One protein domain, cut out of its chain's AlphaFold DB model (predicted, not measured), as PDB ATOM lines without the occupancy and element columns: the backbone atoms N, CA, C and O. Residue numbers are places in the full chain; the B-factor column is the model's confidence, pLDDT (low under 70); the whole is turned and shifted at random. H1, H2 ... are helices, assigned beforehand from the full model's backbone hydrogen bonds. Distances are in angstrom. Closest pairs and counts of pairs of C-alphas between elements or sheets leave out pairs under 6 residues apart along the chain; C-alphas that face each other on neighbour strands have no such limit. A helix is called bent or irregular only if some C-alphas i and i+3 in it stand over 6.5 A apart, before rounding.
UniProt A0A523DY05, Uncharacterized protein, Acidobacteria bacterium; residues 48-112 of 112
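Overview. This is residues 48 to 112 of the 112 residues of an uncharacterized protein of Acidobacteria bacterium (UniProt A0A523DY05). Picture a loose, open body made by the longest helix, H1, with the shorter helix H2 set crosswise near it and a long winding stretch without a named element, residues 48 to 65; from this body an arm, residues 101 to 112 with the small helix H3, sticks out and makes much of the length. Residues 79 to 84, of which 79 and 80 belong to H1, also stand free, and beyond them the chain folds back to H2. The printed part has 65 residues with three named helices, H1, H2 and H3 in that order, and no named strand. Its class is all helix, though under half of the residues, 32 of 65, are in named elements. The whole is loose, with a radius of gyration of the C-alphas of 15.2 A, and only just elongated, spanning 48 by 31 by 19 A.

Arrangement. Start at Tyr 48 and go along residues 48 to 65, whose C-alphas lie 12 to 20 A from the mean of all C-alphas. Next comes H1, residues 66 to 80, which touches no helix. Look from it to H2, residues 91 to 99: the two are close but not clearly touching, and their closest C-alphas, those of Val 70 and Thr 93, are 7.5 A apart. Their lines are about perpendicular, at 74 degrees, and their centres are 14.4 A apart. Go on to H3, residues 103 to 110, which meets H2 only through their link and is apart from H1. In the backbones of H1, H2 and H3, every O i to N i+4 pair is within hydrogen-bond range.

Along the chain. Find C-alpha 66 at (175.551, 180.327, 190.842); from there H1 runs 20.8 A to C-alpha 80 at (154.748, 180.550, 190.062). H2 begins at C-alpha 91, at (173.231, 190.154, 199.422), and is 12.3 A long to C-alpha 99. H3 runs 10.8 A from C-alpha 103 to C-alpha 110, which you find at (193.345, 195.445, 179.764). No helix is bent.

Size, cuts and confidence. The two C-alphas farthest apart are those of Pro 52 and Ile 112, at 48.4 A. Without residues 79 to 84 and 101 to 112, the body of 47 residues spans 35 by 22 by 16 A. The printed part has no cut, and it ends at Ile 112, the chain's last residue. The link from H1 to H2 has 10 residues and is short; the link from H2 to H3 has 3 residues and is tight. Look at the B-factor column for the model's confidence: the mean pLDDT of the printed part is 82.9, and residues 100 to 102 and residue 112 are under 70.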
ATOM      1  N   TYR A  48     160.550 193.407 203.450       85.69
ATOM      2  CA  TYR A  48     161.676 193.781 202.610       85.69
ATOM      3  C   TYR A  48     161.259 194.954 201.724       85.69
ATOM      4  O   TYR A  48     160.209 194.905 201.088       85.69
ATOM      5  N   ASN A  49     162.041 196.038 201.731       83.12
ATOM      6  CA  ASN A  49     161.734 197.269 200.992       83.12
ATOM      7  C   ASN A  49     160.296 197.790 201.211       83.12
ATOM      8  O   ASN A  49     159.647 198.233 200.274       83.12
ATOM      9  N   VAL A  50     159.808 197.771 202.462       86.25
ATOM     10  CA  VAL A  50     158.455 198.233 202.870       86.25
ATOM     11  C   VAL A  50     157.311 197.279 202.468       86.25
ATOM     12  O   VAL A  50     156.165 197.498 202.851       86.25
ATOM     13  N   TYR A  51     157.606 196.156 201.808       86.62
ATOM     14  CA  TYR A  51     156.615 195.135 201.453       86.62
ATOM     15  C   TYR A  51     156.736 193.894 202.345       86.62
ATOM     16  O   TYR A  51     157.857 193.474 202.644       86.62
ATOM     17  N   PRO A  52     155.623 193.264 202.765       88.12
ATOM     18  CA  PRO A  52     155.660 191.946 203.390       88.12
ATOM     19  C   PRO A  52     156.346 190.945 202.458       88.12
ATOM     20  O   PRO A  52     155.963 190.807 201.296       88.12
ATOM     21  N   ALA A  53     157.370 190.261 202.957       87.31
ATOM     22  CA  ALA A  53     158.221 189.406 202.144       87.31
ATOM     23  C   ALA A  53     158.577 188.114 202.878       87.31
ATOM     24  O   ALA A  53     158.766 188.093 204.094       87.31
ATOM     25  N   ALA A  54     158.721 187.036 202.111       87.12
ATOM     26  CA  ALA A  54     159.265 185.776 202.592       87.12
ATOM     27  C   ALA A  54     160.711 185.638 202.106       87.12
ATOM     28  O   ALA A  54     160.985 185.753 200.912       87.12
ATOM     29  N   SER A  55     161.638 185.391 203.032       84.81
ATOM     30  CA  SER A  55     163.033 185.124 202.677       84.81
ATOM     31  C   SER A  55     163.175 183.683 202.193       84.81
ATOM     32  O   SER A  55     162.825 182.750 202.915       84.81
ATOM     33  N   ILE A  56     163.698 183.507 200.980       85.00
ATOM     34  CA  ILE A  56     164.021 182.198 200.408       85.00
ATOM     35  C   ILE A  56     165.535 182.117 200.270       85.00
ATOM     36  O   ILE A  56     166.155 182.936 199.591       85.00
ATOM     37  N   THR A  57     166.129 181.112 200.904       85.38
ATOM     38  CA  THR A  57     167.560 180.828 200.817       85.38
ATOM     39  C   THR A  57     167.773 179.463 200.179       85.38
ATOM     40  O   THR A  57     167.025 178.515 200.410       85.38
ATOM     41  N   GLY A  58     168.794 179.366 199.335       83.62
ATOM     42  CA  GLY A  58     169.117 178.142 198.620       83.62
ATOM     43  C   GLY A  58     170.524 178.199 198.052       83.62
ATOM     44  O   GLY A  58     171.112 179.272 197.915       83.62
ATOM     45  N   SER A  59     171.065 177.031 197.736       84.62
ATOM     46  CA  SER A  59     172.371 176.874 197.107       84.62
ATOM     47  C   SER A  59     172.233 176.157 195.762       84.62
ATOM     48  O   SER A  59     171.309 175.359 195.574       84.62
ATOM     49  N   PRO A  60     173.126 176.439 194.796       86.44
ATOM     50  CA  PRO A  60     173.162 175.703 193.541       86.44
ATOM     51  C   PRO A  60     173.450 174.220 193.796       86.44
ATOM     52  O   PRO A  60     174.217 173.855 194.691       86.44
ATOM     53  N   ARG A  61     172.866 173.354 192.963       86.62
ATOM     54  CA  ARG A  61     173.217 171.931 192.941       86.62
ATOM     55  C   ARG A  61     174.697 171.774 192.551       86.62
ATOM     56  O   ARG A  61     175.149 172.503 191.665       86.62
ATOM     57  N   PRO A  62     175.445 170.811 193.126       83.69
ATOM     58  CA  PRO A  62     176.809 170.530 192.687       83.69
ATOM     59  C   PRO A  62     176.885 170.318 191.168       83.69
ATOM     60  O   PRO A  62     176.065 169.596 190.598       83.69
ATOM     61  N   GLY A  63     177.856 170.967 190.523       83.38
ATOM     62  CA  GLY A  63     178.027 170.953 189.066       83.38
ATOM     63  C   GLY A  63     177.301 172.071 188.307       83.38
ATOM     64  O   GLY A  63     177.463 172.148 187.097       83.38
ATOM     65  N   PHE A  64     176.544 172.936 188.992       86.06
ATOM     66  CA  PHE A  64     175.912 174.121 188.404       86.06
ATOM     67  C   PHE A  64     176.551 175.393 188.948       86.06
ATOM     68  O   PHE A  64     176.962 175.464 190.111       86.06
ATOM     69  N   SER A  65     176.620 176.411 188.102       85.06
ATOM     70  CA  SER A  65     177.087 177.733 188.497       85.06
ATOM     71  C   SER A  65     176.030 178.471 189.324       85.06
ATOM     72  O   SER A  65     174.823 178.232 189.217       85.06
ATOM     73  N   SER A  66     176.471 179.435 190.134       83.81
ATOM     74  CA  SER A  66     175.551 180.327 190.842       83.81
ATOM     75  C   SER A  66     174.692 181.151 189.873       83.81
ATOM     76  O   SER A  66     173.529 181.400 190.166       83.81
ATOM     77  N   GLY A  67     175.214 181.510 188.694       84.00
ATOM     78  CA  GLY A  67     174.453 182.223 187.661       84.00
ATOM     79  C   GLY A  67     173.280 181.406 187.110       84.00
ATOM     80  O   GLY A  67     172.172 181.925 186.991       84.00
ATOM     81  N   GLU A  68     173.488 180.112 186.852       85.56
ATOM     82  CA  GLU A  68     172.424 179.199 186.403       85.56
ATOM     83  C   GLU A  68     171.351 178.989 187.474       85.56
ATOM     84  O   GLU A  68     170.159 178.938 187.158       85.56
ATOM     85  N   ALA A  69     171.749 178.912 188.748       86.56
ATOM     86  CA  ALA A  69     170.797 178.816 189.851       86.56
ATOM     87  C   ALA A  69     169.940 180.083 189.972       86.56
ATOM     88  O   ALA A  69     168.724 179.988 190.136       86.56
ATOM     89  N   VAL A  70     170.546 181.263 189.821       86.50
ATOM     90  CA  VAL A  70     169.823 182.542 189.836       86.50
ATOM     91  C   VAL A  70     168.870 182.648 188.649       86.50
ATOM     92  O   VAL A  70     167.707 182.996 188.842       86.50
ATOM     93  N   ALA A  71     169.310 182.286 187.441       87.50
ATOM     94  CA  ALA A  71     168.455 182.279 186.255       87.50
ATOM     95  C   ALA A  71     167.261 181.321 186.413       87.50
ATOM     96  O   ALA A  71     166.125 181.671 186.091       87.50
ATOM     97  N   SER A  72     167.500 180.136 186.978       87.62
ATOM     98  CA  SER A  72     166.443 179.159 187.262       87.62
ATOM     99  C   SER A  72     165.449 179.685 188.299       87.62
ATOM    100  O   SER A  72     164.241 179.546 188.117       87.62
ATOM    101  N   MET A  73     165.935 180.345 189.355       86.44
ATOM    102  CA  MET A  73     165.080 180.997 190.351       86.44
ATOM    103  C   MET A  73     164.230 182.109 189.731       86.44
ATOM    104  O   MET A  73     163.037 182.169 190.003       86.44
ATOM    105  N   GLN A  74     164.793 182.943 188.852       85.75
ATOM    106  CA  GLN A  74     164.031 183.980 188.141       85.75
ATOM    107  C   GLN A  74     162.933 183.380 187.248       85.75
ATOM    108  O   GLN A  74     161.807 183.878 187.238       85.75
ATOM    109  N   ALA A  75     163.230 182.279 186.549       88.12
ATOM    110  CA  ALA A  75     162.260 181.574 185.710       88.12
ATOM    111  C   ALA A  75     161.136 180.902 186.522       88.12
ATOM    112  O   ALA A  75     159.988 180.848 186.082       88.12
ATOM    113  N   LEU A  76     161.445 180.384 187.713       87.75
ATOM    114  CA  LEU A  76     160.437 179.831 188.618       87.75
ATOM    115  C   LEU A  76     159.566 180.934 189.215       87.75
ATOM    116  O   LEU A  76     158.344 180.795 189.239       87.75
ATOM    117  N   SER A  77     160.185 182.037 189.634       85.94
ATOM    118  CA  SER A  77     159.491 183.215 190.144       85.94
ATOM    119  C   SER A  77     158.487 183.751 189.126       85.94
ATOM    120  O   SER A  77     157.323 183.927 189.462       85.94
ATOM    121  N   SER A  78     158.875 183.921 187.860       84.94
ATOM    122  CA  SER A  78     157.957 184.422 186.825       84.94
ATOM    123  C   SER A  78     156.797 183.472 186.505       84.94
ATOM    124  O   SER A  78     155.749 183.921 186.043       84.94
ATOM    125  N   ARG A  79     156.960 182.165 186.748       86.19
ATOM    126  CA  ARG A  79     155.936 181.149 186.467       86.19
ATOM    127  C   ARG A  79     154.982 180.900 187.633       86.19
ATOM    128  O   ARG A  79     153.824 180.562 187.399       86.19
ATOM    129  N   LEU A  80     155.483 180.966 188.865       89.00
ATOM    130  CA  LEU A  80     154.748 180.550 190.062       89.00
ATOM    131  C   LEU A  80     154.204 181.729 190.870       89.00
ATOM    132  O   LEU A  80     153.256 181.538 191.632       89.00
ATOM    133  N   LEU A  81     154.787 182.923 190.733       87.81
ATOM    134  CA  LEU A  81     154.343 184.080 191.501       87.81
ATOM    135  C   LEU A  81     153.072 184.689 190.895       87.81
ATOM    136  O   LEU A  81     152.993 184.884 189.680       87.81
ATOM    137  N   PRO A  82     152.080 185.038 191.734       86.69
ATOM    138  CA  PRO A  82     150.962 185.869 191.315       86.69
ATOM    139  C   PRO A  82     151.445 187.232 190.795       86.69
ATOM    140  O   PRO A  82     152.462 187.739 191.268       86.69
ATOM    141  N   PRO A  83     150.678 187.904 189.918       82.50
ATOM    142  CA  PRO A  83     151.051 189.215 189.376       82.50
ATOM    143  C   PRO A  83     151.172 190.320 190.442       82.50
ATOM    144  O   PRO A  83     151.751 191.367 190.177       82.50
ATOM    145  N   SER A  84     150.635 190.100 191.644       84.00
ATOM    146  CA  SER A  84     150.750 191.010 192.788       84.00
ATOM    147  C   SER A  84     152.023 190.811 193.618       84.00
ATOM    148  O   SER A  84     152.203 191.517 194.609       84.00
ATOM    149  N   MET A  85     152.873 189.836 193.283       87.50
ATOM    150  CA  MET A  85     154.068 189.500 194.051       87.50
ATOM    151  C   MET A  85     155.325 189.727 193.210       87.50
ATOM    152  O   MET A  85     155.497 189.140 192.145       87.50
ATOM    153  N   GLY A  86     156.210 190.587 193.710       84.50
ATOM    154  CA  GLY A  86     157.545 190.777 193.153       84.50
ATOM    155  C   GLY A  86     158.548 189.786 193.736       84.50
ATOM    156  O   GLY A  86     158.304 189.157 194.767       84.50
ATOM    157  N   TYR A  87     159.707 189.682 193.094       86.62
ATOM    158  CA  TYR A  87     160.875 189.023 193.664       86.62
ATOM    159  C   TYR A  87     162.071 189.965 193.578       86.62
ATOM    160  O   TYR A  87     162.219 190.712 192.612       86.62
ATOM    161  N   GLU A  88     162.943 189.904 194.576       85.12
ATOM    162  CA  GLU A  88     164.171 190.686 194.597       85.12
ATOM    163  C   GLU A  88     165.302 189.831 195.163       85.12
ATOM    164  O   GLU A  88     165.129 189.097 196.139       85.12
ATOM    165  N   CYS A  89     166.464 189.885 194.514       85.56
ATOM    166  CA  CYS A  89     167.658 189.207 194.994       85.56
ATOM    167  C   CYS A  89     168.419 190.129 195.944       85.56
ATOM    168  O   CYS A  89     168.594 191.307 195.648       85.56
ATOM    169  N   THR A  90     168.933 189.584 197.046       83.31
ATOM    170  CA  THR A  90     169.639 190.361 198.074       83.31
ATOM    171  C   THR A  90     171.040 189.794 198.333       83.31
ATOM    172  O   THR A  90     171.379 188.684 197.908       83.31
ATOM    173  N   GLY A  91     171.898 190.582 198.991       84.12
ATOM    174  CA  GLY A  91     173.231 190.154 199.422       84.12
ATOM    175  C   GLY A  91     174.155 189.734 198.272       84.12
ATOM    176  O   GLY A  91     174.340 190.470 197.304       84.12
ATOM    177  N   VAL A  92     174.740 188.538 198.383       81.62
ATOM    178  CA  VAL A  92     175.733 188.011 197.426       81.62
ATOM    179  C   VAL A  92     175.143 187.841 196.026       81.62
ATOM    180  O   VAL A  92     175.808 188.127 195.036       81.62
ATOM    181  N   THR A  93     173.875 187.431 195.928       82.12
ATOM    182  CA  THR A  93     173.222 187.253 194.622       82.12
ATOM    183  C   THR A  93     173.038 188.593 193.912       82.12
ATOM    184  O   THR A  93     173.294 188.699 192.714       82.12
ATOM    185  N   TYR A  94     172.655 189.633 194.657       83.31
ATOM    186  CA  TYR A  94     172.558 190.993 194.127       83.31
ATOM    187  C   TYR A  94     173.914 191.501 193.623       83.31
ATOM    188  O   TYR A  94     174.022 191.992 192.502       83.31
ATOM    189  N   GLN A  95     174.971 191.324 194.422       81.25
ATOM    190  CA  GLN A  95     176.327 191.724 194.040       81.25
ATOM    191  C   GLN A  95     176.820 190.979 192.801       81.25
ATOM    192  O   GLN A  95     177.419 191.594 191.925       81.25
ATOM    193  N   GLN A  96     176.536 189.680 192.692       80.38
ATOM    194  CA  GLN A  96     176.899 188.894 191.517       80.38
ATOM    195  C   GLN A  96     176.198 189.407 190.251       80.38
ATOM    196  O   GLN A  96     176.841 189.516 189.208       80.38
ATOM    197  N   LEU A  97     174.910 189.756 190.336       79.88
ATOM    198  CA  LEU A  97     174.171 190.344 189.214       79.88
ATOM    199  C   LEU A  97     174.718 191.728 188.833       79.88
ATOM    200  O   LEU A  97     174.875 192.016 187.649       79.88
ATOM    201  N   ALA A  98     175.062 192.562 189.817       79.56
ATOM    202  CA  ALA A  98     175.624 193.890 189.575       79.56
ATOM    203  C   ALA A  98     177.054 193.840 188.995       79.56
ATOM    204  O   ALA A  98     177.382 194.594 188.080       79.56
ATOM    205  N   ALA A  99     177.903 192.944 189.506       76.38
ATOM    206  CA  ALA A  99     179.300 192.808 189.092       76.38
ATOM    207  C   ALA A  99     179.469 192.013 187.786       76.38
ATOM    208  O   ALA A  99     180.404 192.273 187.029       76.38
ATOM    209  N   GLY A 100     178.561 191.074 187.489       68.00
ATOM    210  CA  GLY A 100     178.659 190.182 186.329       68.00
ATOM    211  C   GLY A 100     178.714 190.897 184.973       68.00
ATOM    212  O   GLY A 100     179.252 190.346 184.017       68.00
ATOM    213  N   ASN A 101     178.227 192.139 184.882       68.06
ATOM    214  CA  ASN A 101     178.244 192.918 183.640       68.06
ATOM    215  C   ASN A 101     179.538 193.739 183.425       68.06
ATOM    216  O   ASN A 101     179.725 194.333 182.366       68.06
ATOM    217  N   GLN A 102     180.444 193.807 184.407       68.88
ATOM    218  CA  GLN A 102     181.665 194.629 184.312       68.88
ATOM    219  C   GLN A 102     182.859 193.875 183.712       68.88
ATOM    220  O   GLN A 102     183.805 194.491 183.221       68.88
ATOM    221  N   THR A 103     182.808 192.542 183.701       71.75
ATOM    222  CA  THR A 103     183.873 191.666 183.198       71.75
ATOM    223  C   THR A 103     184.342 191.999 181.770       71.75
ATOM    224  O   THR A 103     185.546 192.187 181.597       71.75
ATOM    225  N   PRO A 104     183.474 192.142 180.745       74.44
ATOM    226  CA  PRO A 104     183.935 192.439 179.383       74.44
ATOM    227  C   PRO A 104     184.593 193.820 179.251       74.44
ATOM    228  O   PRO A 104     185.521 193.978 178.463       74.44
ATOM    229  N   ILE A 105     184.164 194.806 180.044       77.75
ATOM    230  CA  ILE A 105     184.748 196.156 180.045       77.75
ATOM    231  C   ILE A 105     186.162 196.121 180.635       77.75
ATOM    232  O   ILE A 105     187.083 196.682 180.051       77.75
ATOM    233  N   ILE A 106     186.346 195.423 181.759       81.38
ATOM    234  CA  ILE A 106     187.656 195.277 182.410       81.38
ATOM    235  C   ILE A 106     188.639 194.549 181.485       81.38
ATOM    236  O   ILE A 106     189.765 195.009 181.310       81.38
ATOM    237  N   PHE A 107     188.212 193.453 180.848       79.75
ATOM    238  CA  PHE A 107     189.060 192.743 179.887       79.75
ATOM    239  C   PHE A 107     189.360 193.578 178.635       79.75
ATOM    240  O   PHE A 107     190.479 193.521 178.139       79.75
ATOM    241  N   GLY A 108     188.409 194.381 178.148       83.12
ATOM    242  CA  GLY A 108     188.635 195.289 177.020       83.12
ATOM    243  C   GLY A 108     189.639 196.402 177.330       83.12
ATOM    244  O   GLY A 108     190.502 196.690 176.507       83.12
ATOM    245  N   LEU A 109     189.575 196.984 178.532       82.62
ATOM    246  CA  LEU A 109     190.545 197.982 178.995       82.62
ATOM    247  C   LEU A 109     191.941 197.391 179.217       82.62
ATOM    248  O   LEU A 109     192.914 198.106 179.053       82.62
ATOM    249  N   ALA A 110     192.053 196.107 179.570       78.88
ATOM    250  CA  ALA A 110     193.345 195.445 179.764       78.88
ATOM    251  C   ALA A 110     194.110 195.165 178.456       78.88
ATOM    252  O   ALA A 110     195.302 194.875 178.499       78.88
ATOM    253  N   PHE A 111     193.428 195.202 177.307       72.81
ATOM    254  CA  PHE A 111     194.046 195.035 175.986       72.81
ATOM    255  C   PHE A 111     194.573 196.347 175.381       72.81
ATOM    256  O   PHE A 111     195.282 196.290 174.375       72.81
ATOM    257  N   ILE A 112     194.212 197.498 175.959       66.75
ATOM    258  CA  ILE A 112     194.679 198.843 175.579       66.75
ATOM    259  C   ILE A 112     195.828 199.246 176.502       66.75
ATOM    260  O   ILE A 112     196.821 199.791 175.970       66.75
TER     261      ILE A 112